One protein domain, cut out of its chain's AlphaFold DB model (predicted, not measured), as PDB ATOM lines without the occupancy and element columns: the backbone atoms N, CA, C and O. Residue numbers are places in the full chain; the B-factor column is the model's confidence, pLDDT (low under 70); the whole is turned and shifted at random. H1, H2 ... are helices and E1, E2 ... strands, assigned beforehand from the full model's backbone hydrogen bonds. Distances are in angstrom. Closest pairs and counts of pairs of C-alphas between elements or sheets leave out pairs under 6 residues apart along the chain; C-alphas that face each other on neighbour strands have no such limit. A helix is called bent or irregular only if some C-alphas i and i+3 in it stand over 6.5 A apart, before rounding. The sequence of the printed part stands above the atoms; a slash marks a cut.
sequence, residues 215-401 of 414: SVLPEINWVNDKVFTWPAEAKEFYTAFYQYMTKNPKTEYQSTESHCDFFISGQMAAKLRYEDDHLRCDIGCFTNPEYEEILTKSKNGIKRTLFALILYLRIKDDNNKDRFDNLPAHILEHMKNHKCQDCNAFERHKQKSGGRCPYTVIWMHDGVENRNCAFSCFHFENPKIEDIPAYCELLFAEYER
ATOM      1  N   SER A 215     127.741  82.456  19.380       86.25
ATOM      2  CA  SER A 215     128.517  81.287  19.816       86.25
ATOM      3  C   SER A 215     129.924  81.664  20.286       86.25
ATOM      4  O   SER A 215     130.478  81.001  21.162       86.25
ATOM      5  N   VAL A 216     130.463  82.764  19.755       90.12
ATOM      6  CA  VAL A 216     131.813  83.265  20.046       90.12
ATOM      7  C   VAL A 216     131.822  84.677  20.641       90.12
ATOM      8  O   VAL A 216     132.893  85.200  20.938       90.12
ATOM      9  N   LEU A 217     130.655  85.303  20.846       88.75
ATOM     10  CA  LEU A 217     130.543  86.609  21.501       88.75
ATOM     11  C   LEU A 217     131.046  86.525  22.959       88.75
ATOM     12  O   LEU A 217     130.461  85.774  23.751       88.75
ATOM     13  N   PRO A 218     132.089  87.293  23.341       90.56
ATOM     14  CA  PRO A 218     132.633  87.263  24.695       90.56
ATOM     15  C   PRO A 218     131.592  87.608  25.768       90.56
ATOM     16  O   PRO A 218     130.771  88.506  25.594       90.56
ATOM     17  N   GLU A 219     131.648  86.932  26.920       88.00
ATOM     18  CA  GLU A 219     130.707  87.169  28.029       88.00
ATOM     19  C   GLU A 219     130.753  88.619  28.540       88.00
ATOM     20  O   GLU A 219     129.716  89.189  28.875       88.00
ATOM     21  N   ILE A 220     131.930  89.257  28.501       89.75
ATOM     22  CA  ILE A 220     132.123  90.652  28.925       89.75
ATOM     23  C   ILE A 220     131.242  91.649  28.159       89.75
ATOM     24  O   ILE A 220     130.853  92.673  28.714       89.75
ATOM     25  N   ASN A 221     130.886  91.356  26.905       89.81
ATOM     26  CA  ASN A 221     129.954  92.186  26.148       89.81
ATOM     27  C   ASN A 221     128.584  92.223  26.824       89.81
ATOM     28  O   ASN A 221     128.053  93.295  27.086       89.81
ATOM     29  N   TRP A 222     128.068  91.061  27.207       86.69
ATOM     30  CA  TRP A 222     126.786  90.965  27.887       86.69
ATOM     31  C   TRP A 222     126.806  91.584  29.289       86.69
ATOM     32  O   TRP A 222     125.827  92.193  29.715       86.69
ATOM     33  N   VAL A 223     127.929  91.445  30.000       87.56
ATOM     34  CA  VAL A 223     128.167  92.092  31.300       87.56
ATOM     35  C   VAL A 223     128.065  93.610  31.159       87.56
ATOM     36  O   VAL A 223     127.347  94.236  31.931       87.56
ATOM     37  N   ASN A 224     128.740  94.191  30.163       88.62
ATOM     38  CA  ASN A 224     128.719  95.633  29.918       88.62
ATOM     39  C   ASN A 224     127.352  96.132  29.433       88.62
ATOM     40  O   ASN A 224     126.925  97.209  29.848       88.62
ATOM     41  N   ASP A 225     126.675  95.360  28.580       86.62
ATOM     42  CA  ASP A 225     125.351  95.697  28.054       86.62
ATOM     43  C   ASP A 225     124.304  95.758  29.175       86.62
ATOM     44  O   ASP A 225     123.505  96.691  29.223       86.62
ATOM     45  N   LYS A 226     124.347  94.808  30.121       82.50
ATOM     46  CA  LYS A 226     123.410  94.746  31.255       82.50
ATOM     47  C   LYS A 226     123.400  96.028  32.087       82.50
ATOM     48  O   LYS A 226     122.348  96.468  32.542       82.50
ATOM     49  N   VAL A 227     124.576  96.603  32.309       84.12
ATOM     50  CA  VAL A 227     124.754  97.785  33.158       84.12
ATOM     51  C   VAL A 227     124.894  99.067  32.344       84.12
ATOM     52  O   VAL A 227     125.339 100.089  32.862       84.12
ATOM     53  N   PHE A 228     124.548  99.037  31.051       84.44
ATOM     54  CA  PHE A 228     124.760 100.166  30.150       84.44
ATOM     55  C   PHE A 228     124.049 101.442  30.619       84.44
ATOM     56  O   PHE A 228     124.639 102.519  30.544       84.44
ATOM     57  N   THR A 229     122.825 101.305  31.131       77.81
ATOM     58  CA  THR A 229     121.991 102.412  31.620       77.81
ATOM     59  C   THR A 229     122.250 102.775  33.084       77.81
ATOM     60  O   THR A 229     121.618 103.693  33.603       77.81
ATOM     61  N   TRP A 230     123.153 102.070  33.774       81.62
ATOM     62  CA  TRP A 230     123.463 102.353  35.174       81.62
ATOM     63  C   TRP A 230     124.317 103.623  35.304       81.62
ATOM     64  O   TRP A 230     125.050 103.975  34.373       81.62
ATOM     65  N   PRO A 231     124.294 104.291  36.475       81.44
ATOM     66  CA  PRO A 231     125.233 105.361  36.787       81.44
ATOM     67  C   PRO A 231     126.685 104.921  36.574       81.44
ATOM     68  O   PRO A 231     127.038 103.771  36.847       81.44
ATOM     69  N   ALA A 232     127.534 105.851  36.123       85.62
ATOM     70  CA  ALA A 232     128.921 105.565  35.743       85.62
ATOM     71  C   ALA A 232     129.698 104.813  36.839       85.62
ATOM     72  O   ALA A 232     130.289 103.778  36.554       85.62
ATOM     73  N   GLU A 233     129.607 105.261  38.093       87.19
ATOM     74  CA  GLU A 233     130.291 104.629  39.231       87.19
ATOM     75  C   GLU A 233     129.835 103.177  39.461       87.19
ATOM     76  O   GLU A 233     130.660 102.283  39.651       87.19
ATOM     77  N   ALA A 234     128.524 102.913  39.389       87.00
ATOM     78  CA  ALA A 234     127.974 101.569  39.560       87.00
ATOM     79  C   ALA A 234     128.387 100.645  38.407       87.00
ATOM     80  O   ALA A 234     128.753  99.493  38.637       87.00
ATOM     81  N   LYS A 235     128.375 101.157  37.171       88.50
ATOM     82  CA  LYS A 235     128.849 100.445  35.980       88.50
ATOM     83  C   LYS A 235     130.334 100.096  36.083       88.50
ATOM     84  O   LYS A 235     130.709  98.950  35.844       88.50
ATOM     85  N   GLU A 236     131.173 101.062  36.447       92.56
ATOM     86  CA  GLU A 236     132.614 100.860  36.602       92.56
ATOM     87  C   GLU A 236     132.918  99.837  37.701       92.56
ATOM     88  O   GLU A 236     133.685  98.899  37.465       92.56
ATOM     89  N   PHE A 237     132.257  99.946  38.860       94.50
ATOM     90  CA  PHE A 237     132.374  98.955  39.925       94.50
ATOM     91  C   PHE A 237     131.948  97.571  39.454       94.50
ATOM     92  O   PHE A 237     132.673  96.599  39.653       94.50
ATOM     93  N   TYR A 238     130.778  97.471  38.825       92.31
ATOM     94  CA  TYR A 238     130.217  96.208  38.371       92.31
ATOM     95  C   TYR A 238     131.167  95.469  37.424       92.31
ATOM     96  O   TYR A 238     131.505  94.303  37.651       92.31
ATOM     97  N   THR A 239     131.643  96.163  36.388       92.88
ATOM     98  CA  THR A 239     132.557  95.592  35.398       92.88
ATOM     99  C   THR A 239     133.896  95.216  36.035       92.88
ATOM    100  O   THR A 239     134.406  94.122  35.774       92.88
ATOM    101  N   ALA A 240     134.450  96.059  36.914       95.62
ATOM    102  CA  ALA A 240     135.695  95.761  37.620       95.62
ATOM    103  C   ALA A 240     135.554  94.557  38.566       95.62
ATOM    104  O   ALA A 240     136.435  93.694  38.606       95.62
ATOM    105  N   PHE A 241     134.434  94.451  39.287       95.88
ATOM    106  CA  PHE A 241     134.164  93.344  40.201       95.88
ATOM    107  C   PHE A 241     134.015  92.029  39.435       95.88
ATOM    108  O   PHE A 241     134.648  91.039  39.803       95.88
ATOM    109  N   TYR A 242     133.272  92.030  38.320       95.00
ATOM    110  CA  TYR A 242     133.179  90.877  37.421       95.00
ATOM    111  C   TYR A 242     134.564  90.426  36.941       95.00
ATOM    112  O   TYR A 242     134.920  89.255  37.089       95.00
ATOM    113  N   GLN A 243     135.377  91.349  36.418       94.56
ATOM    114  CA  GLN A 243     136.722  91.036  35.927       94.56
ATOM    115  C   GLN A 243     137.636  90.500  37.031       94.56
ATOM    116  O   GLN A 243     138.445  89.612  36.780       94.56
ATOM    117  N   TYR A 244     137.539  91.029  38.252       95.56
ATOM    118  CA  TYR A 244     138.364  90.565  39.363       95.56
ATOM    119  C   TYR A 244     137.945  89.169  39.826       95.56
ATOM    120  O   TYR A 244     138.787  88.279  39.947       95.56
ATOM    121  N   MET A 245     136.645  88.956  40.032       93.94
ATOM    122  CA  MET A 245     136.085  87.683  40.485       93.94
ATOM    123  C   MET A 245     136.362  86.543  39.499       93.94
ATOM    124  O   MET A 245     136.713  85.439  39.919       93.94
ATOM    125  N   THR A 246     136.267  86.813  38.195       91.69
ATOM    126  CA  THR A 246     136.474  85.818  37.126       91.69
ATOM    127  C   THR A 246     137.944  85.493  36.839       91.69
ATOM    128  O   THR A 246     138.221  84.541  36.112       91.69
ATOM    129  N   LYS A 247     138.910  86.192  37.460       91.12
ATOM    130  CA  LYS A 247     140.320  85.745  37.473       91.12
ATOM    131  C   LYS A 247     140.499  84.433  38.232       91.12
ATOM    132  O   LYS A 247     141.432  83.688  37.934       91.12
ATOM    133  N   ASN A 248     139.645  84.154  39.221       88.00
ATOM    134  CA  ASN A 248     139.648  82.861  39.892       88.00
ATOM    135  C   ASN A 248     138.875  81.844  39.026       88.00
ATOM    136  O   ASN A 248     137.671  82.012  38.834       88.00
ATOM    137  N   PRO A 249     139.518  80.761  38.544       84.75
ATOM    138  CA  PRO A 249     138.879  79.785  37.655       84.75
ATOM    139  C   PRO A 249     137.760  78.967  38.320       84.75
ATOM    140  O   PRO A 249     137.052  78.238  37.633       84.75
ATOM    141  N   LYS A 250     137.605  79.045  39.649       88.44
ATOM    142  CA  LYS A 250     136.500  78.415  40.392       88.44
ATOM    143  C   LYS A 250     135.278  79.320  40.524       88.44
ATOM    144  O   LYS A 250     134.292  78.896  41.136       88.44
ATOM    145  N   THR A 251     135.371  80.559  40.046       90.88
ATOM    146  CA  THR A 251     134.256  81.493  40.047       90.88
ATOM    147  C   THR A 251     133.352  81.206  38.858       90.88
ATOM    148  O   THR A 251     133.793  81.206  37.712       90.88
ATOM    149  N   GLU A 252     132.069  81.032  39.134       90.44
ATOM    150  CA  GLU A 252     131.007  81.039  38.139       90.44
ATOM    151  C   GLU A 252     130.191  82.318  38.313       90.44
ATOM    152  O   GLU A 252     129.929  82.761  39.433       90.44
ATOM    153  N   TYR A 253     129.766  82.902  37.203       89.56
ATOM    154  CA  TYR A 253     128.906  84.073  37.192       89.56
ATOM    155  C   TYR A 253     127.560  83.704  36.573       89.56
ATOM    156  O   TYR A 253     127.485  83.029  35.544       89.56
ATOM    157  N   GLN A 254     126.488  84.114  37.238       85.31
ATOM    158  CA  GLN A 254     125.120  83.967  36.767       85.31
ATOM    159  C   GLN A 254     124.435  85.316  36.934       85.31
ATOM    160  O   GLN A 254     124.555  85.960  37.971       85.31
ATOM    161  N   SER A 255     123.705  85.761  35.921       74.69
ATOM    162  CA  SER A 255     122.927  86.990  36.026       74.69
ATOM    163  C   SER A 255     121.512  86.713  35.570       74.69
ATOM    164  O   SER A 255     121.314  86.289  34.436       74.69
ATOM    165  N   THR A 256     120.560  87.021  36.439       67.25
ATOM    166  CA  THR A 256     119.133  87.066  36.121       67.25
ATOM    167  C   THR A 256     118.744  88.484  35.721       67.25
ATOM    168  O   THR A 256     119.568  89.395  35.792       67.25
ATOM    169  N   GLU A 257     117.492  88.727  35.345       58.41
ATOM    170  CA  GLU A 257     117.007  90.099  35.116       58.41
ATOM    171  C   GLU A 257     117.221  91.004  36.334       58.41
ATOM    172  O   GLU A 257     117.460  92.201  36.181       58.41
ATOM    173  N   SER A 258     117.203  90.407  37.533       58.09
ATOM    174  CA  SER A 258     117.163  91.135  38.792       58.09
ATOM    175  C   SER A 258     118.407  91.027  39.686       58.09
ATOM    176  O   SER A 258     118.512  91.679  40.726       58.09
ATOM    177  N   HIS A 259     119.344  90.146  39.366       70.44
ATOM    178  CA  HIS A 259     120.509  89.933  40.213       70.44
ATOM    179  C   HIS A 259     121.723  89.558  39.383       70.44
ATOM    180  O   HIS A 259     121.621  89.037  38.269       70.44
ATOM    181  N   CYS A 260     122.888  89.812  39.962       81.00
ATOM    182  CA  CYS A 260     124.162  89.345  39.451       81.00
ATOM    183  C   CYS A 260     124.846  88.554  40.558       81.00
ATOM    184  O   CYS A 260     125.362  89.123  41.521       81.00
ATOM    185  N   ASP A 261     124.816  87.239  40.410       88.81
ATOM    186  CA  ASP A 261     125.242  86.283  41.412       88.81
ATOM    187  C   ASP A 261     126.580  85.663  41.008       88.81
ATOM    188  O   ASP A 261     126.778  85.177  39.893       88.81
ATOM    189  N   PHE A 262     127.512  85.668  41.951       91.69
ATOM    190  CA  PHE A 262     128.817  85.044  41.811       91.69
ATOM    191  C   PHE A 262     128.879  83.834  42.720       91.69
ATOM    192  O   PHE A 262     128.600  83.924  43.918       91.69
ATOM    193  N   PHE A 263     129.291  82.710  42.158       90.06
ATOM    194  CA  PHE A 263     129.449  81.453  42.861       90.06
ATOM    195  C   PHE A 263     130.925  81.087  42.894       90.06
ATOM    196  O   PHE A 263     131.615  81.243  41.897       90.06
ATOM    197  N   ILE A 264     131.413  80.561  44.013       89.06
ATOM    198  CA  ILE A 264     132.754  79.974  44.095       89.06
ATOM    199  C   ILE A 264     132.585  78.510  44.476       89.06
ATOM    200  O   ILE A 264     132.007  78.195  45.520       89.06
ATOM    201  N   SER A 265     133.086  77.607  43.629       84.50
ATOM    202  CA  SER A 265     132.936  76.152  43.814       84.50
ATOM    203  C   SER A 265     131.466  75.723  44.001       84.50
ATOM    204  O   SER A 265     131.138  74.956  44.911       84.50
ATOM    205  N   GLY A 266     130.566  76.268  43.173       82.88
ATOM    206  CA  GLY A 266     129.134  75.943  43.167       82.88
ATOM    207  C   GLY A 266     128.302  76.562  44.299       82.88
ATOM    208  O   GLY A 266     127.160  76.156  44.503       82.88
ATOM    209  N   GLN A 267     128.839  77.523  45.057       82.75
ATOM    210  CA  GLN A 267     128.114  78.194  46.141       82.75
ATOM    211  C   GLN A 267     128.091  79.707  45.988       82.75
ATOM    212  O   GLN A 267     129.139  80.297  45.753       82.75
ATOM    213  N   MET A 268     126.923  80.320  46.200       86.31
ATOM    214  CA  MET A 268     126.741  81.770  46.105       86.31
ATOM    215  C   MET A 268     127.648  82.485  47.112       86.31
ATOM    216  O   MET A 268     127.473  82.349  48.323       86.31
ATOM    217  N   ALA A 269     128.618  83.222  46.585       89.94
ATOM    218  CA  ALA A 269     129.669  83.915  47.311       89.94
ATOM    219  C   ALA A 269     129.427  85.426  47.351       89.94
ATOM    220  O   ALA A 269     129.654  86.052  48.383       89.94
ATOM    221  N   ALA A 270     128.909  86.007  46.270       92.25
ATOM    222  CA  ALA A 270     128.535  87.414  46.229       92.25
ATOM    223  C   ALA A 270     127.277  87.629  45.393       92.25
ATOM    224  O   ALA A 270     126.994  86.863  44.473       92.25
ATOM    225  N   LYS A 271     126.552  88.695  45.717       89.69
ATOM    226  CA  LYS A 271     125.434  89.214  44.939       89.69
ATOM    227  C   LYS A 271     125.622  90.708  44.760       89.69
ATOM    228  O   LYS A 271     125.760  91.436  45.741       89.69
ATOM    229  N   LEU A 272     125.595  91.154  43.514       88.69
ATOM    230  CA  LEU A 272     125.406  92.553  43.175       88.69
ATOM    231  C   LEU A 272     123.924  92.771  42.913       88.69
ATOM    232  O   LEU A 272     123.305  92.065  42.114       88.69
ATOM    233  N   ARG A 273     123.355  93.728  43.641       78.56
ATOM    234  CA  ARG A 273     121.969  94.140  43.498       78.56
ATOM    235  C   ARG A 273     121.964  95.603  43.123       78.56
ATOM    236  O   ARG A 273     122.502  96.432  43.850       78.56
ATOM    237  N   TYR A 274     121.303  95.912  42.026       75.75
ATOM    238  CA  TYR A 274     120.848  97.265  41.785       75.75
ATOM    239  C   TYR A 274     119.366  97.279  42.196       75.75
ATOM    240  O   TYR A 274     118.604  96.517  41.628       75.75
ATOM    241  N   GLU A 275     118.948  97.983  43.263       58.06
ATOM    242  CA  GLU A 275     117.632  97.788  43.936       58.06
ATOM    243  C   GLU A 275     116.401  97.868  43.012       58.06
ATOM    244  O   GLU A 275     115.346  97.315  43.331       58.06
ATOM    245  N   ASP A 276     116.574  98.501  41.861       53.25
ATOM    246  CA  ASP A 276     115.670  98.596  40.715       53.25
ATOM    247  C   ASP A 276     115.280  97.239  40.092       53.25
ATOM    248  O   ASP A 276     114.218  97.055  39.514       53.25
ATOM    249  N   ASP A 277     116.119  96.234  40.266       45.16
ATOM    250  CA  ASP A 277     116.030  94.950  39.597       45.16
ATOM    251  C   ASP A 277     114.755  94.125  39.924       45.16
ATOM    252  O   ASP A 277     114.335  93.292  39.128       45.16
ATOM    253  N   HIS A 278     114.084  94.365  41.059       37.38
ATOM    254  CA  HIS A 278     112.764  93.771  41.362       37.38
ATOM    255  C   HIS A 278     111.583  94.499  40.691       37.38
ATOM    256  O   HIS A 278     110.465  93.993  40.717       37.38
ATOM    257  N   LEU A 279     111.820  95.682  40.121       39.44
ATOM    258  CA  LEU A 279     110.852  96.487  39.368       39.44
ATOM    259  C   LEU A 279     111.135  96.465  37.850       39.44
ATOM    260  O   LEU A 279     110.339  96.992  37.080       39.44
ATOM    261  N   ARG A 280     112.244  95.837  37.431       46.06
ATOM    262  CA  ARG A 280     112.745  95.742  36.048       46.06
ATOM    263  C   ARG A 280     112.190  94.597  35.206       46.06
ATOM    264  O   ARG A 280     112.658  94.430  34.085       46.06
ATOM    265  N   CYS A 281     111.248  93.808  35.728       39.31
ATOM    266  CA  CYS A 281     110.818  92.541  35.120       39.31
ATOM    267  C   CYS A 281     110.291  92.631  33.679       39.31
ATOM    268  O   CYS A 281     110.065  91.596  33.083       39.31
ATOM    269  N   ASP A 282     110.128  93.817  33.101       40.12
ATOM    270  CA  ASP A 282     109.999  94.020  31.665       40.12
ATOM    271  C   ASP A 282     110.597  95.410  31.363       40.12
ATOM    272  O   ASP A 282     110.375  96.343  32.132       40.12
ATOM    273  N   ILE A 283     111.397  95.549  30.300       38.59
ATOM    274  CA  ILE A 283     112.132  96.766  29.883       38.59
ATOM    275  C   ILE A 283     111.457  98.089  30.304       38.59
ATOM    276  O   ILE A 283     110.288  98.321  30.003       38.59
ATOM    277  N   GLY A 284     112.245  99.032  30.835       47.06
ATOM    278  CA  GLY A 284     111.925 100.455  30.689       47.06
ATOM    279  C   GLY A 284     111.511 101.171  31.960       47.06
ATOM    280  O   GLY A 284     110.405 101.706  32.052       47.06
ATOM    281  N   CYS A 285     112.445 101.301  32.894       43.06
ATOM    282  CA  CYS A 285     112.441 102.479  33.732       43.06
ATOM    283  C   CYS A 285     113.863 103.052  33.870       43.06
ATOM    284  O   CYS A 285     114.806 102.288  34.047       43.06
ATOM    285  N   PHE A 286     113.990 104.383  33.864       50.78
ATOM    286  CA  PHE A 286     115.108 105.169  34.432       50.78
ATOM    287  C   PHE A 286     116.161 105.797  33.531       50.78
ATOM    288  O   PHE A 286     117.070 106.425  34.066       50.78
ATOM    289  N   THR A 287     116.022 105.836  32.208       49.44
ATOM    290  CA  THR A 287     116.901 106.760  31.455       49.44
ATOM    291  C   THR A 287     116.505 108.238  31.610       49.44
ATOM    292  O   THR A 287     117.140 109.139  31.059       49.44
ATOM    293  N   ASN A 288     115.449 108.494  32.384       52.12
ATOM    294  CA  ASN A 288     114.818 109.784  32.564       52.12
ATOM    295  C   ASN A 288     114.884 110.277  34.028       52.12
ATOM    296  O   ASN A 288     114.228 109.693  34.899       52.12
ATOM    297  N   PRO A 289     115.597 111.387  34.301       56.50
ATOM    298  CA  PRO A 289     115.807 111.916  35.654       56.50
ATOM    299  C   PRO A 289     114.523 112.251  36.434       56.50
ATOM    300  O   PRO A 289     114.491 112.133  37.657       56.50
ATOM    301  N   GLU A 290     113.442 112.642  35.745       55.91
ATOM    302  CA  GLU A 290     112.156 112.993  36.380       55.91
ATOM    303  C   GLU A 290     111.532 111.772  37.089       55.91
ATOM    304  O   GLU A 290     110.856 111.910  38.108       55.91
ATOM    305  N   TYR A 291     111.804 110.562  36.592       53.16
ATOM    306  CA  TYR A 291     111.276 109.308  37.134       53.16
ATOM    307  C   TYR A 291     112.184 108.705  38.216       53.16
ATOM    308  O   TYR A 291     111.691 108.148  39.201       53.16
ATOM    309  N   GLU A 292     113.504 108.892  38.092       52.91
ATOM    310  CA  GLU A 292     114.467 108.601  39.161       52.91
ATOM    311  C   GLU A 292     114.083 109.350  40.446       52.91
ATOM    312  O   GLU A 292     114.057 108.765  41.530       52.91
ATOM    313  N   GLU A 293     113.683 110.621  40.345       57.09
ATOM    314  CA  GLU A 293     113.238 111.407  41.500       57.09
ATOM    315  C   GLU A 293     111.951 110.848  42.142       57.09
ATOM    316  O   GLU A 293     111.811 110.850  43.367       57.09
ATOM    317  N   ILE A 294     111.015 110.336  41.338       55.75
ATOM    318  CA  ILE A 294     109.757 109.745  41.823       55.75
ATOM    319  C   ILE A 294     110.018 108.427  42.564       55.75
ATOM    320  O   ILE A 294     109.423 108.193  43.615       55.75
ATOM    321  N   LEU A 295     110.921 107.583  42.058       50.75
ATOM    322  CA  LEU A 295     111.252 106.298  42.682       50.75
ATOM    323  C   LEU A 295     112.187 106.410  43.885       50.75
ATOM    324  O   LEU A 295     112.070 105.629  44.836       50.75
ATOM    325  N   THR A 296     113.113 107.364  43.858       51.38
ATOM    326  CA  THR A 296     114.061 107.581  44.957       51.38
ATOM    327  C   THR A 296     113.426 108.327  46.130       51.38
ATOM    328  O   THR A 296     113.936 108.234  47.249       51.38
ATOM    329  N   LYS A 297     112.279 108.998  45.935       51.03
ATOM    330  CA  LYS A 297     111.443 109.517  47.026       51.03
ATOM    331  C   LYS A 297     110.812 108.359  47.804       51.03
ATOM    332  O   LYS A 297     109.743 107.858  47.465       51.03
ATOM    333  N   SER A 298     111.432 107.947  48.913       50.06
ATOM    334  CA  SER A 298     110.707 107.132  49.893       50.06
ATOM    335  C   SER A 298     109.575 107.945  50.527       50.06
ATOM    336  O   SER A 298     109.649 109.173  50.622       50.06
ATOM    337  N   LYS A 299     108.555 107.253  51.058       47.28
ATOM    338  CA  LYS A 299     107.466 107.862  51.849       47.28
ATOM    339  C   LYS A 299     107.957 108.745  53.015       47.28
ATOM    340  O   LYS A 299     107.171 109.536  53.520       47.28
ATOM    341  N   ASN A 300     109.235 108.640  53.403       49.91
ATOM    342  CA  ASN A 300     109.838 109.341  54.538       49.91
ATOM    343  C   ASN A 300     111.016 110.263  54.146       49.91
ATOM    344  O   ASN A 300     111.773 110.674  55.019       49.91
ATOM    345  N   GLY A 301     111.223 110.565  52.856       49.00
ATOM    346  CA  GLY A 301     112.290 111.477  52.404       49.00
ATOM    347  C   GLY A 301     113.717 110.902  52.421       49.00
ATOM    348  O   GLY A 301     114.660 111.604  52.071       49.00
ATOM    349  N   ILE A 302     113.889 109.628  52.781       49.00
ATOM    350  CA  ILE A 302     115.162 108.900  52.669       49.00
ATOM    351  C   ILE A 302     115.320 108.429  51.218       49.00
ATOM    352  O   ILE A 302     114.429 107.742  50.713       49.00
ATOM    353  N   LYS A 303     116.420 108.794  50.549       52.91
ATOM    354  CA  LYS A 303     116.758 108.253  49.223       52.91
ATOM    355  C   LYS A 303     117.067 106.762  49.350       52.91
ATOM    356  O   LYS A 303     117.851 106.381  50.213       52.91
ATOM    357  N   ARG A 304     116.442 105.927  48.517       57.69
ATOM    358  CA  ARG A 304     116.776 104.495  48.436       57.69
ATOM    359  C   ARG A 304     118.179 104.308  47.854       57.69
ATOM    360  O   ARG A 304     118.553 105.029  46.928       57.69
ATOM    361  N   THR A 305     118.929 103.353  48.393       55.44
ATOM    362  CA  THR A 305     120.240 102.949  47.874       55.44
ATOM    363  C   THR A 305     120.045 102.212  46.556       55.44
ATOM    364  O   THR A 305     119.348 101.209  46.514       55.44
ATOM    365  N   LEU A 306     120.648 102.695  45.468       71.12
ATOM    366  CA  LEU A 306     120.428 102.112  44.142       71.12
ATOM    367  C   LEU A 306     121.331 100.915  43.858       71.12
ATOM    368  O   LEU A 306     120.896 100.018  43.152       71.12
ATOM    369  N   PHE A 307     122.538 100.865  44.421       83.19
ATOM    370  CA  PHE A 307     123.518  99.820  44.141       83.19
ATOM    371  C   PHE A 307     124.127  99.258  45.423       83.19
ATOM    372  O   PHE A 307     124.577 100.003  46.294       83.19
ATOM    373  N   ALA A 308     124.160  97.933  45.531       86.94
ATOM    374  CA  ALA A 308     124.673  97.233  46.693       86.94
ATOM    375  C   ALA A 308     125.453  95.970  46.316       86.94
ATOM    376  O   ALA A 308     125.083  95.220  45.407       86.94
ATOM    377  N   LEU A 309     126.504  95.706  47.088       90.88
ATOM    378  CA  LEU A 309     127.244  94.452  47.096       90.88
ATOM    379  C   LEU A 309     126.958  93.701  48.390       90.88
ATOM    380  O   LEU A 309     127.169  94.214  49.484       90.88
ATOM    381  N   ILE A 310     126.522  92.455  48.255       88.88
ATOM    382  CA  ILE A 310     126.285  91.547  49.369       88.88
ATOM    383  C   ILE A 310     127.298  90.410  49.268       88.88
ATOM    384  O   ILE A 310     127.301  89.668  48.284       88.88
ATOM    385  N   LEU A 311     128.136  90.247  50.290       90.19
ATOM    386  CA  LEU A 311     129.072  89.128  50.391       90.19
ATOM    387  C   LEU A 311     128.494  88.045  51.300       90.19
ATOM    388  O   LEU A 311     128.149  88.272  52.460       90.19
ATOM    389  N   TYR A 312     128.426  86.823  50.788       85.44
ATOM    390  CA  TYR A 312     127.962  85.668  51.539       85.44
ATOM    391  C   TYR A 312     129.152  84.934  52.133       85.44
ATOM    392  O   TYR A 312     129.661  83.975  51.563       85.44
ATOM    393  N   LEU A 313     129.580  85.337  53.322       78.31
ATOM    394  CA  LEU A 313     130.629  84.618  54.044       78.31
ATOM    395  C   LEU A 313     130.026  83.495  54.900       78.31
ATOM    396  O   LEU A 313     128.920  83.624  55.450       78.31
ATOM    397  N   ARG A 314     130.728  82.360  55.023       69.12
ATOM    398  CA  ARG A 314     130.295  81.197  55.823       69.12
ATOM    399  C   ARG A 314     130.863  81.247  57.242       69.12
ATOM    400  O   ARG A 314     131.094  80.220  57.875       69.12
ATOM    401  N   ILE A 315     130.991  82.458  57.770       63.59
ATOM    402  CA  ILE A 315     131.552  82.709  59.086       63.59
ATOM    403  C   ILE A 315     130.540  82.303  60.161       63.59
ATOM    404  O   ILE A 315     129.484  82.917  60.310       63.59
ATOM    405  N   LYS A 316     130.865  81.244  60.901       54.31
ATOM    406  CA  LYS A 316     130.294  80.949  62.217       54.31
ATOM    407  C   LYS A 316     131.435  81.037  63.216       54.31
ATOM    408  O   LYS A 316     132.379  80.269  63.071       54.31
ATOM    409  N   ASP A 317     131.322  81.949  64.181       53.16
ATOM    410  CA  ASP A 317     132.279  82.126  65.278       53.16
ATOM    411  C   ASP A 317     133.750  82.126  64.781       53.16
ATOM    412  O   ASP A 317     134.499  81.180  65.038       53.16
ATOM    413  N   ASP A 318     134.160  83.157  64.017       55.19
ATOM    414  CA  ASP A 318     135.552  83.274  63.543       55.19
ATOM    415  C   ASP A 318     136.463  83.652  64.716       55.19
ATOM    416  O   ASP A 318     136.689  84.818  65.028       55.19
ATOM    417  N   ASN A 319     137.005  82.645  65.393       49.72
ATOM    418  CA  ASN A 319     138.058  82.843  66.389       49.72
ATOM    419  C   ASN A 319     139.424  83.158  65.746       49.72
ATOM    420  O   ASN A 319     140.434  83.186  66.452       49.72
ATOM    421  N   ASN A 320     139.487  83.348  64.423       54.25
ATOM    422  CA  ASN A 320     140.713  83.691  63.722       54.25
ATOM    423  C   ASN A 320     140.932  85.207  63.813       54.25
ATOM    424  O   ASN A 320     140.386  85.983  63.030       54.25
ATOM    425  N   LYS A 321     141.688  85.605  64.840       55.12
ATOM    426  CA  LYS A 321     141.772  86.977  65.360       55.12
ATOM    427  C   LYS A 321     142.270  88.027  64.362       55.12
ATOM    428  O   LYS A 321     141.997  89.193  64.593       55.12
ATOM    429  N   ASP A 322     142.885  87.600  63.259       64.38
ATOM    430  CA  ASP A 322     143.669  88.491  62.396       64.38
ATOM    431  C   ASP A 322     143.118  88.569  60.957       64.38
ATOM    432  O   ASP A 322     143.700  89.191  60.070       64.38
ATOM    433  N   ARG A 323     141.989  87.901  60.673       70.19
ATOM    434  CA  ARG A 323     141.468  87.777  59.300       70.19
ATOM    435  C   ARG A 323     141.024  89.111  58.704       70.19
ATOM    436  O   ARG A 323     141.143  89.320  57.499       70.19
ATOM    437  N   PHE A 324     140.464  89.976  59.539       79.31
ATOM    438  CA  PHE A 324     139.934  91.265  59.114       79.31
ATOM    439  C   PHE A 324     140.955  92.395  59.253       79.31
ATOM    440  O   PHE A 324     140.702  93.477  58.741       79.31
ATOM    441  N   ASP A 325     142.115  92.158  59.869       76.31
ATOM    442  CA  ASP A 325     143.098  93.215  60.152       76.31
ATOM    443  C   ASP A 325     143.712  93.832  58.892       76.31
ATOM    444  O   ASP A 325     144.166  94.971  58.915       76.31
ATOM    445  N   ASN A 326     143.672  93.106  57.773       79.19
ATOM    446  CA  ASN A 326     144.130  93.606  56.479       79.19
ATOM    447  C   ASN A 326     143.037  94.353  55.697       79.19
ATOM    448  O   ASN A 326     143.304  94.841  54.599       79.19
ATOM    449  N   LEU A 327     141.804  94.430  56.215       86.88
ATOM    450  CA  LEU A 327     140.750  95.194  55.558       86.88
ATOM    451  C   LEU A 327     141.002  96.701  55.708       86.88
ATOM    452  O   LEU A 327     141.426  97.161  56.771       86.88
ATOM    453  N   PRO A 328     140.678  97.501  54.678       90.75
ATOM    454  CA  PRO A 328     140.686  98.952  54.778       90.75
ATOM    455  C   PRO A 328     139.911  99.469  55.999       90.75
ATOM    456  O   PRO A 328     138.828  98.977  56.329       90.75
ATOM    457  N   ALA A 329     140.442 100.513  56.642       90.38
ATOM    458  CA  ALA A 329     139.887 101.063  57.879       90.38
ATOM    459  C   ALA A 329     138.404 101.456  57.756       90.38
ATOM    460  O   ALA A 329     137.636 101.265  58.696       90.38
ATOM    461  N   HIS A 330     137.969 101.957  56.596       89.94
ATOM    462  CA  HIS A 330     136.568 102.322  56.373       89.94
ATOM    463  C   HIS A 330     135.639 101.109  56.226       89.94
ATOM    464  O   HIS A 330     134.477 101.206  56.613       89.94
ATOM    465  N   ILE A 331     136.127  99.965  55.733       90.25
ATOM    466  CA  ILE A 331     135.361  98.708  55.714       90.25
ATOM    467  C   ILE A 331     135.192  98.187  57.139       90.25
ATOM    468  O   ILE A 331     134.092  97.804  57.536       90.25
ATOM    469  N   LEU A 332     136.259  98.228  57.938       89.06
ATOM    470  CA  LEU A 332     136.203  97.855  59.351       89.06
ATOM    471  C   LEU A 332     135.240  98.752  60.130       89.06
ATOM    472  O   LEU A 332     134.435  98.262  60.920       89.06
ATOM    473  N   GLU A 333     135.279 100.057  59.876       89.75
ATOM    474  CA  GLU A 333     134.367 101.019  60.489       89.75
ATOM    475  C   GLU A 333     132.912 100.790  60.055       89.75
ATOM    476  O   GLU A 333     131.999 100.816  60.885       89.75
ATOM    477  N   HIS A 334     132.682 100.473  58.775       88.25
ATOM    478  CA  HIS A 334     131.376 100.038  58.283       88.25
ATOM    479  C   HIS A 334     130.880  98.803  59.053       88.25
ATOM    480  O   HIS A 334     129.757  98.812  59.568       88.25
ATOM    481  N   MET A 335     131.721  97.774  59.202       86.06
ATOM    482  CA  MET A 335     131.381  96.547  59.928       86.06
ATOM    483  C   MET A 335     131.065  96.809  61.408       86.06
ATOM    484  O   MET A 335     130.098  96.242  61.920       86.06
ATOM    485  N   LYS A 336     131.837  97.675  62.086       85.50
ATOM    486  CA  LYS A 336     131.636  98.056  63.499       85.50
ATOM    487  C   LYS A 336     130.297  98.763  63.715       85.50
ATOM    488  O   LYS A 336     129.576  98.445  64.664       85.50
ATOM    489  N   ASN A 337     129.947  99.690  62.825       82.88
ATOM    490  CA  ASN A 337     128.780 100.561  62.987       82.88
ATOM    491  C   ASN A 337     127.444  99.902  62.621       82.88
ATOM    492  O   ASN A 337     126.388 100.357  63.073       82.88
ATOM    493  N   HIS A 338     127.457  98.810  61.855       74.00
ATOM    494  CA  HIS A 338     126.230  98.130  61.454       74.00
ATOM    495  C   HIS A 338     125.685  97.214  62.555       74.00
ATOM    496  O   HIS A 338     126.221  96.145  62.866       74.00
ATOM    497  N   LYS A 339     124.557  97.633  63.139       66.19
ATOM    498  CA  LYS A 339     123.762  96.842  64.088       66.19
ATOM    499  C   LYS A 339     122.704  96.027  63.345       66.19
ATOM    500  O   LYS A 339     122.245  96.411  62.276       66.19
ATOM    501  N   CYS A 340     122.295  94.903  63.931       66.31
ATOM    502  CA  CYS A 340     121.247  94.048  63.372       66.31
ATOM    503  C   CYS A 340     119.923  94.819  63.237       66.31
ATOM    504  O   CYS A 340     119.328  95.180  64.252       66.31
ATOM    505  N   GLN A 341     119.461  95.040  62.006       60.66
ATOM    506  CA  GLN A 341     118.181  95.709  61.742       60.66
ATOM    507  C   GLN A 341     116.984  94.742  61.832       60.66
ATOM    508  O   GLN A 341     115.893  95.146  62.220       60.66
ATOM    509  N   ASP A 342     117.216  93.441  61.615       60.06
ATOM    510  CA  ASP A 342     116.169  92.413  61.495       60.06
ATOM    511  C   ASP A 342     116.145  91.409  62.656       60.06
ATOM    512  O   ASP A 342     115.782  90.241  62.497       60.06
ATOM    513  N   CYS A 343     116.526  91.834  63.865       58.22
ATOM    514  CA  CYS A 343     116.623  90.939  65.026       58.22
ATOM    515  C   CYS A 343     115.327  90.137  65.277       58.22
ATOM    516  O   CYS A 343     115.404  88.989  65.717       58.22
ATOM    517  N   ASN A 344     114.162  90.705  64.954       62.09
ATOM    518  CA  ASN A 344     112.858  90.069  65.145       62.09
ATOM    519  C   ASN A 344     112.489  89.070  64.033       62.09
ATOM    520  O   ASN A 344     111.760  88.114  64.295       62.09
ATOM    521  N   ALA A 345     113.013  89.239  62.811       61.00
ATOM    522  CA  ALA A 345     112.692  88.376  61.668       61.00
ATOM    523  C   ALA A 345     113.199  86.932  61.857       61.00
ATOM    524  O   ALA A 345     112.646  85.985  61.300       61.00
ATOM    525  N   PHE A 346     114.217  86.742  62.705       66.56
ATOM    526  CA  PHE A 346     114.874  85.452  62.931       66.56
ATOM    527  C   PHE A 346     114.559  84.808  64.290       66.56
ATOM    528  O   PHE A 346     115.273  83.895  64.713       66.56
ATOM    529  N   GLU A 347     113.491  85.218  64.985       67.75
ATOM    530  CA  GLU A 347     113.173  84.676  66.320       67.75
ATOM    531  C   GLU A 347     112.962  83.156  66.335       67.75
ATOM    532  O   GLU A 347     113.473  82.448  67.206       67.75
ATOM    533  N   ARG A 348     112.332  82.603  65.293       66.81
ATOM    534  CA  ARG A 348     112.197  81.141  65.141       66.81
ATOM    535  C   ARG A 348     113.546  80.425  65.023       66.81
ATOM    536  O   ARG A 348     113.648  79.251  65.372       66.81
ATOM    537  N   HIS A 349     114.576  81.085  64.495       68.00
ATOM    538  CA  HIS A 349     115.923  80.520  64.390       68.00
ATOM    539  C   HIS A 349     116.689  80.656  65.707       68.00
ATOM    540  O   HIS A 349     117.327  79.693  66.126       68.00
ATOM    541  N   LYS A 350     116.545  81.785  66.411       71.12
ATOM    542  CA  LYS A 350     117.101  81.975  67.760       71.12
ATOM    543  C   LYS A 350     116.593  80.921  68.741       71.12
ATOM    544  O   LYS A 350     117.397  80.324  69.449       71.12
ATOM    545  N   GLN A 351     115.293  80.619  68.729       73.62
ATOM    546  CA  GLN A 351     114.710  79.565  69.571       73.62
ATOM    547  C   GLN A 351     115.345  78.189  69.308       73.62
ATOM    548  O   GLN A 351     115.679  77.473  70.250       73.62
ATOM    549  N   LYS A 352     115.589  77.841  68.037       70.75
ATOM    550  CA  LYS A 352     116.261  76.584  67.653       70.75
ATOM    551  C   LYS A 352     117.751  76.554  68.007       70.75
ATOM    552  O   LYS A 352     118.321  75.478  68.141       70.75
ATOM    553  N   SER A 353     118.383  77.716  68.149       65.69
ATOM    554  CA  SER A 353     119.807  77.872  68.471       65.69
ATOM    555  C   SER A 353     120.054  78.245  69.940       65.69
ATOM    556  O   SER A 353     121.067  78.866  70.257       65.69
ATOM    557  N   GLY A 354     119.137  77.889  70.848       73.31
ATOM    558  CA  GLY A 354     119.314  78.106  72.290       73.31
ATOM    559  C   GLY A 354     119.352  79.583  72.696       73.31
ATOM    560  O   GLY A 354     120.048  79.945  73.638       73.31
ATOM    561  N   GLY A 355     118.652  80.448  71.956       71.25
ATOM    562  CA  GLY A 355     118.587  81.895  72.185       71.25
ATOM    563  C   GLY A 355     119.653  82.714  71.447       71.25
ATOM    564  O   GLY A 355     119.577  83.942  71.447       71.25
ATOM    565  N   ARG A 356     120.626  82.079  70.776       70.19
ATOM    566  CA  ARG A 356     121.664  82.777  69.996       70.19
ATOM    567  C   ARG A 356     121.228  82.969  68.540       70.19
ATOM    568  O   ARG A 356     120.727  82.042  67.913       70.19
ATOM    569  N   CYS A 357     121.456  84.153  67.968       72.94
ATOM    570  CA  CYS A 357     121.239  84.374  66.535       72.94
ATOM    571  C   CYS A 357     122.311  83.621  65.717       72.94
ATOM    572  O   CYS A 357     123.499  83.911  65.897       72.94
ATOM    573  N   PRO A 358     121.936  82.702  64.802       69.69
ATOM    574  CA  PRO A 358     122.894  81.898  64.032       69.69
ATOM    575  C   PRO A 358     123.660  82.693  62.962       69.69
ATOM    576  O   PRO A 358     124.538  82.134  62.309       69.69
ATOM    577  N   TYR A 359     123.322  83.971  62.785       74.19
ATOM    578  CA  TYR A 359     123.956  84.901  61.848       74.19
ATOM    579  C   TYR A 359     124.830  85.940  62.559       74.19
ATOM    580  O   TYR A 359     125.182  86.956  61.969       74.19
ATOM    581  N   THR A 360     125.143  85.727  63.839       76.94
ATOM    582  CA  THR A 360     126.076  86.598  64.561       76.94
ATOM    583  C   THR A 360     127.493  86.319  64.077       76.94
ATOM    584  O   THR A 360     127.932  85.171  64.097       76.94
ATOM    585  N   VAL A 361     128.203  87.368  63.679       77.31
ATOM    586  CA  VAL A 361     129.643  87.332  63.419       77.31
ATOM    587  C   VAL A 361     130.335  87.878  64.653       77.31
ATOM    588  O   VAL A 361     130.020  88.981  65.105       77.31
ATOM    589  N   ILE A 362     131.247  87.085  65.202       77.56
ATOM    590  CA  ILE A 362     132.136  87.483  66.291       77.56
ATOM    591  C   ILE A 362     133.530  87.581  65.689       77.56
ATOM    592  O   ILE A 362     133.951  86.651  65.002       77.56
ATOM    593  N   TRP A 363     134.196  88.711  65.902       77.94
ATOM    594  CA  TRP A 363     135.518  88.978  65.347       77.94
ATOM    595  C   TRP A 363     136.335  89.877  66.272       77.94
ATOM    596  O   TRP A 363     135.774  90.643  67.055       77.94
ATOM    597  N   MET A 364     137.658  89.766  66.203       78.06
ATOM    598  CA  MET A 364     138.588  90.594  66.971       78.06
ATOM    599  C   MET A 364     139.248  91.612  66.048       78.06
ATOM    600  O   MET A 364     139.493  91.304  64.888       78.06
ATOM    601  N   HIS A 365     139.526  92.800  66.574       78.06
ATOM    602  CA  HIS A 365     140.359  93.801  65.914       78.06
ATOM    603  C   HIS A 365     140.934  94.749  66.964       78.06
ATOM    604  O   HIS A 365     140.203  95.181  67.858       78.06
ATOM    605  N   ASP A 366     142.242  95.002  66.911       78.31
ATOM    606  CA  ASP A 366     142.986  95.765  67.928       78.31
ATOM    607  C   ASP A 366     142.717  95.295  69.375       78.31
ATOM    608  O   ASP A 366     142.629  96.078  70.321       78.31
ATOM    609  N   GLY A 367     142.536  93.984  69.564       78.50
ATOM    610  CA  GLY A 367     142.244  93.394  70.874       78.50
ATOM    611  C   GLY A 367     140.816  93.619  71.392       78.50
ATOM    612  O   GLY A 367     140.510  93.184  72.503       78.50
ATOM    613  N   VAL A 368     139.926  94.228  70.600       82.19
ATOM    614  CA  VAL A 368     138.508  94.431  70.930       82.19
ATOM    615  C   VAL A 368     137.640  93.390  70.221       82.19
ATOM    616  O   VAL A 368     137.750  93.194  69.011       82.19
ATOM    617  N   GLU A 369     136.757  92.729  70.977       84.19
ATOM    618  CA  GLU A 369     135.748  91.820  70.423       84.19
ATOM    619  C   GLU A 369     134.566  92.618  69.864       84.19
ATOM    620  O   GLU A 369     133.930  93.401  70.569       84.19
ATOM    621  N   ASN A 370     134.240  92.372  68.602       81.81
ATOM    622  CA  ASN A 370     133.113  92.955  67.895       81.81
ATOM    623  C   ASN A 370     132.062  91.871  67.622       81.81
ATOM    624  O   ASN A 370     132.389  90.734  67.268       81.81
ATOM    625  N   ARG A 371     130.782  92.221  67.799       81.31
ATOM    626  CA  ARG A 371     129.635  91.321  67.596       81.31
ATOM    627  C   ARG A 371     128.581  91.998  66.743       81.31
ATOM    628  O   ARG A 371     127.884  92.897  67.211       81.31
ATOM    629  N   ASN A 372     128.411  91.522  65.518       79.88
ATOM    630  CA  ASN A 372     127.528  92.164  64.550       79.88
ATOM    631  C   ASN A 372     126.744  91.132  63.719       79.88
ATOM    632  O   ASN A 372     126.957  89.923  63.813       79.88
ATOM    633  N   CYS A 373     125.777  91.607  62.932       76.94
ATOM    634  CA  CYS A 373     124.960  90.763  62.058       76.94
ATOM    635  C   CYS A 373     125.696  90.467  60.744       76.94
ATOM    636  O   CYS A 373     126.074  91.403  60.046       76.94
ATOM    637  N   ALA A 374     125.809  89.193  60.354       75.50
ATOM    638  CA  ALA A 374     126.433  88.782  59.092       75.50
ATOM    639  C   ALA A 374     125.784  89.431  57.861       75.50
ATOM    640  O   ALA A 374     126.478  89.747  56.905       75.50
ATOM    641  N   PHE A 375     124.463  89.640  57.881       72.31
ATOM    642  CA  PHE A 375     123.762  90.278  56.767       72.31
ATOM    643  C   PHE A 375     124.099  91.759  56.635       72.31
ATOM    644  O   PHE A 375     124.112  92.270  55.529       72.31
ATOM    645  N   SER A 376     124.361  92.446  57.748       75.75
ATOM    646  CA  SER A 376     124.606  93.888  57.742       75.75
ATOM    647  C   SER A 376     126.090  94.221  57.583       75.75
ATOM    648  O   SER A 376     126.408  95.185  56.911       75.75
ATOM    649  N   CYS A 377     127.003  93.423  58.149       81.81
ATOM    650  CA  CYS A 377     128.452  93.660  58.033       81.81
ATOM    651  C   CYS A 377     129.007  93.484  56.625       81.81
ATOM    652  O   CYS A 377     130.072  94.007  56.319       81.81
ATOM    653  N   PHE A 378     128.331  92.674  55.819       86.19
ATOM    654  CA  PHE A 378     128.777  92.298  54.486       86.19
ATOM    655  C   PHE A 378     127.800  92.784  53.418       86.19
ATOM    656  O   PHE A 378     127.692  92.177  52.354       86.19
ATOM    657  N   HIS A 379     127.075  93.860  53.728       86.44
ATOM    658  CA  HIS A 379     126.178  94.549  52.819       86.44
ATOM    659  C   HIS A 379     126.686  95.975  52.621       86.44
ATOM    660  O   HIS A 379     126.491  96.850  53.458       86.44
ATOM    661  N   PHE A 380     127.358  96.179  51.496       87.94
ATOM    662  CA  PHE A 380     128.008  97.430  51.149       87.94
ATOM    663  C   PHE A 380     127.125  98.205  50.181       87.94
ATOM    664  O   PHE A 380     126.901  97.775  49.050       87.94
ATOM    665  N   GLU A 381     126.631  99.349  50.635       85.81
ATOM    666  CA  GLU A 381     125.898 100.308  49.816       85.81
ATOM    667  C   GLU A 381     126.885 101.190  49.048       85.81
ATOM    668  O   GLU A 381     127.790 101.762  49.655       85.81
ATOM    669  N   ASN A 382     126.713 101.303  47.726       85.88
ATOM    670  CA  ASN A 382     127.610 102.037  46.823       85.88
ATOM    671  C   ASN A 382     129.101 101.724  47.091       85.88
ATOM    672  O   ASN A 382     129.873 102.618  47.454       85.88
ATOM    673  N   PRO A 383     129.506 100.443  46.983       91.31
ATOM    674  CA  PRO A 383     130.869 100.021  47.285       91.31
ATOM    675  C   PRO A 383     131.874 100.707  46.353       91.31
ATOM    676  O   PRO A 383     131.578 100.979  45.189       91.31
ATOM    677  N   LYS A 384     133.084 100.955  46.857       92.69
ATOM    678  CA  LYS A 384     134.125 101.644  46.094       92.69
ATOM    679  C   LYS A 384     135.004 100.681  45.311       92.69
ATOM    680  O   LYS A 384     135.324  99.593  45.786       92.69
ATOM    681  N   ILE A 385     135.433 101.092  44.123       95.06
ATOM    682  CA  ILE A 385     136.222 100.253  43.207       95.06
ATOM    683  C   ILE A 385     137.552  99.836  43.843       95.06
ATOM    684  O   ILE A 385     137.968  98.686  43.703       95.06
ATOM    685  N   GLU A 386     138.191 100.738  44.590       95.25
ATOM    686  CA  GLU A 386     139.444 100.472  45.301       95.25
ATOM    687  C   GLU A 386     139.342  99.346  46.344       95.25
ATOM    688  O   GLU A 386     140.359  98.749  46.693       95.25
ATOM    689  N   ASP A 387     138.130  99.007  46.788       95.12
ATOM    690  CA  ASP A 387     137.882  97.972  47.792       95.12
ATOM    691  C   ASP A 387     137.671  96.572  47.195       95.12
ATOM    692  O   ASP A 387     137.668  95.577  47.925       95.12
ATOM    693  N   ILE A 388     137.512  96.463  45.871       96.12
ATOM    694  CA  ILE A 388     137.286  95.187  45.174       96.12
ATOM    695  C   ILE A 388     138.335  94.123  45.532       96.12
ATOM    696  O   ILE A 388     137.924  92.986  45.790       96.12
ATOM    697  N   PRO A 389     139.650  94.431  45.594       94.56
ATOM    698  CA  PRO A 389     140.648  93.457  46.021       94.56
ATOM    699  C   PRO A 389     140.348  92.885  47.409       94.56
ATOM    700  O   PRO A 389     140.316  91.666  47.562       94.56
ATOM    701  N   ALA A 390     140.019  93.741  48.381       92.31
ATOM    702  CA  ALA A 390     139.725  93.327  49.750       92.31
ATOM    703  C   ALA A 390     138.463  92.447  49.828       92.31
ATOM    704  O   ALA A 390     138.466  91.415  50.503       92.31
ATOM    705  N   TYR A 391     137.398  92.801  49.096       93.00
ATOM    706  CA  TYR A 391     136.186  91.976  49.017       93.00
ATOM    707  C   TYR A 391     136.480  90.593  48.428       93.00
ATOM    708  O   TYR A 391     136.071  89.575  48.989       93.00
ATOM    709  N   CYS A 392     137.204  90.547  47.309       91.81
ATOM    710  CA  CYS A 392     137.503  89.303  46.608       91.81
ATOM    711  C   CYS A 392     138.459  88.407  47.403       91.81
ATOM    712  O   CYS A 392     138.231  87.203  47.486       91.81
ATOM    713  N   GLU A 393     139.494  88.968  48.031       88.44
ATOM    714  CA  GLU A 393     140.415  88.222  48.897       88.44
ATOM    715  C   GLU A 393     139.684  87.586  50.077       88.44
ATOM    716  O   GLU A 393     139.899  86.410  50.384       88.44
ATOM    717  N   LEU A 394     138.753  88.322  50.690       87.19
ATOM    718  CA  LEU A 394     137.930  87.810  51.777       87.19
ATOM    719  C   LEU A 394     137.065  86.618  51.333       87.19
ATOM    720  O   LEU A 394     136.964  85.629  52.070       87.19
ATOM    721  N   LEU A 395     136.480  86.691  50.131       88.94
ATOM    722  CA  LEU A 395     135.721  85.596  49.518       88.94
ATOM    723  C   LEU A 395     136.617  84.402  49.171       88.94
ATOM    724  O   LEU A 395     136.290  83.273  49.525       88.94
ATOM    725  N   PHE A 396     137.753  84.607  48.508       87.38
ATOM    726  CA  PHE A 396     138.631  83.498  48.126       87.38
ATOM    727  C   PHE A 396     139.195  82.787  49.358       87.38
ATOM    728  O   PHE A 396     139.112  81.562  49.444       87.38
ATOM    729  N   ALA A 397     139.632  83.534  50.375       82.88
ATOM    730  CA  ALA A 397     140.065  82.959  51.647       82.88
ATOM    731  C   ALA A 397     138.955  82.138  52.337       82.88
ATOM    732  O   ALA A 397     139.241  81.124  52.975       82.88
ATOM    733  N   GLU A 398     137.689  82.549  52.201       81.62
ATOM    734  CA  GLU A 398     136.545  81.814  52.750       81.62
ATOM    735  C   GLU A 398     136.283  80.504  52.003       81.62
ATOM    736  O   GLU A 398     136.145  79.441  52.610       81.62
ATOM    737  N   TYR A 399     136.169  80.588  50.679       82.12
ATOM    738  CA  TYR A 399     135.652  79.504  49.849       82.12
ATOM    739  C   TYR A 399     136.731  78.493  49.436       82.12
ATOM    740  O   TYR A 399     136.392  77.382  49.032       82.12
ATOM    741  N   GLU A 400     138.017  78.828  49.578       78.25
ATOM    742  CA  GLU A 400     139.140  77.938  49.253       78.25
ATOM    743  C   GLU A 400     139.754  77.241  50.477       78.25
ATOM    744  O   GLU A 400     140.709  76.471  50.346       78.25
ATOM    745  N   ARG A 401     139.198  77.459  51.675       74.56
ATOM    746  CA  ARG A 401     139.711  76.887  52.923       74.56
ATOM    747  C   ARG A 401     139.636  75.343  52.932       74.56
ATOM    748  O   ARG A 401     138.541  74.782  52.819       74.56
TER     749      ARG A 401
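What this domain is: This is residues 215 to 401 of the 414 residues of an uncharacterized protein of Clostridiales bacterium (UniProt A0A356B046). A strongly twisted wall of five strands, E1 E2 E3 E4 E7, has H2 and H8 packed side by side over one face, with H1 packed on H2 beyond. Past the edge strand E7 sits a smaller part, the two-stranded hairpin E5 and E6 with H5 over E6, joined to the sheet through H7; the excursion between E3 and E4, with H3 and H4, reaches away from the core and sticks out at residues 297 to 302. The printed part has 187 residues with eight named helices and seven named strands, in the order H1 H2 E1 E2 E3 H3 H4 E4 H5 H6 E5 E6 H7 E7 H8; the class is mixed, helices and strands. The larger sheet runs E1 E2 E3 E4 E7 and the smaller E5 E6, both antiparallel. The whole is compact, with a radius of gyration of the C-alphas of 18.0 A and spans of 48 by 44 by 32 A.

Where its parts are: H1, residues 219 to 226, begins with C-alpha 219 at (130.707, 87.169, 28.029). H2, residues 232 to 245, is 19.8 A long. E1, residues 251 to 255, E2, residues 260 to 264, and E3, residues 267 to 274 and 20.9 A long, follow. H3, residues 275 to 278, is irregular, but only just, with C-alphas 275 and 278 6.8 A apart; H4 is residues 289 to 296. E4, residues 307 to 311, begins with C-alpha 307 at (123.518, 99.820, 44.141). H5, residues 329 to 337, is 12.2 A long, and H6 is residues 347 to 352. E5, residues 360 to 365, and E6, residues 368 to 373, are 16.1 A and 16.6 A long. H7, residues 374 to 377, and E7, residues 379 to 381, lead to H8, residues 385 to 399, 21.8 A long and irregular, with C-alphas 386 and 389 7.2 A apart; its C-alpha 399 is at (135.652, 79.504, 49.849).

How they stand to each other: E1, E2 and E3 form a meander, each strand the antiparallel neighbour of the one before. Within hydrogen-bond range are N 252 and O 263 across E1 and E2, 2.8 A apart, N 262 and O 270 across E2 and E3, 2.8 A apart, N 271 and O 310 across E3 and E4, 2.8 A apart, and N 309 and O 380 across E4 and E7, 2.9 A apart. H2 and H8 are on one face of this sheet, two layers in all. H2 lies over E2 and E3 at a height of 9.9 A and runs along the strands, 7 degrees from E3 on the local plane. H2 and H8 touch, closest at the C-alphas of Phe 237 and Ile 385, 5.2 A, and run the same way at a shallow tilt of 32 degrees, only just short of steep. H1 and H2, a helical hairpin, only just touch, with 3 pairs of C-alphas within 8 A, the closest those of Asn 224 and Thr 239 at 6.7 A. H7 only grazes the sheet and touches H5, closest at the C-alphas of Met 335 and Cys 377, 4.5 A. In the hairpin of E5 and E6, N 370 and O 363 are 2.8 A apart, within hydrogen-bond range; the closest C-alphas of H5 and E6 are those of Lys 336 and Asn 370, 6.9 A. H3, H4 and H6 touch no helix. Every O i to N i+4 pair is within hydrogen-bond range in H1, H2 and H5, against 3 of 4 in H4, 1 of 2 in H6 and 9 of 11 in H8; H3 and H7 are too short for such a pair, and the one O i to N i+3 pair in each is not within range.

The domain as a whole: The two C-alphas farthest apart are those of Ser 215 and Gly 367, 54.2 A. The printed part has no cut. The link from E4 to H5, residues 312 to 328, is long. The mean pLDDT of the printed part is 76.0, and 56 residues are under 70, among them residues 275 to 305, 314 to 322 and 339 to 349.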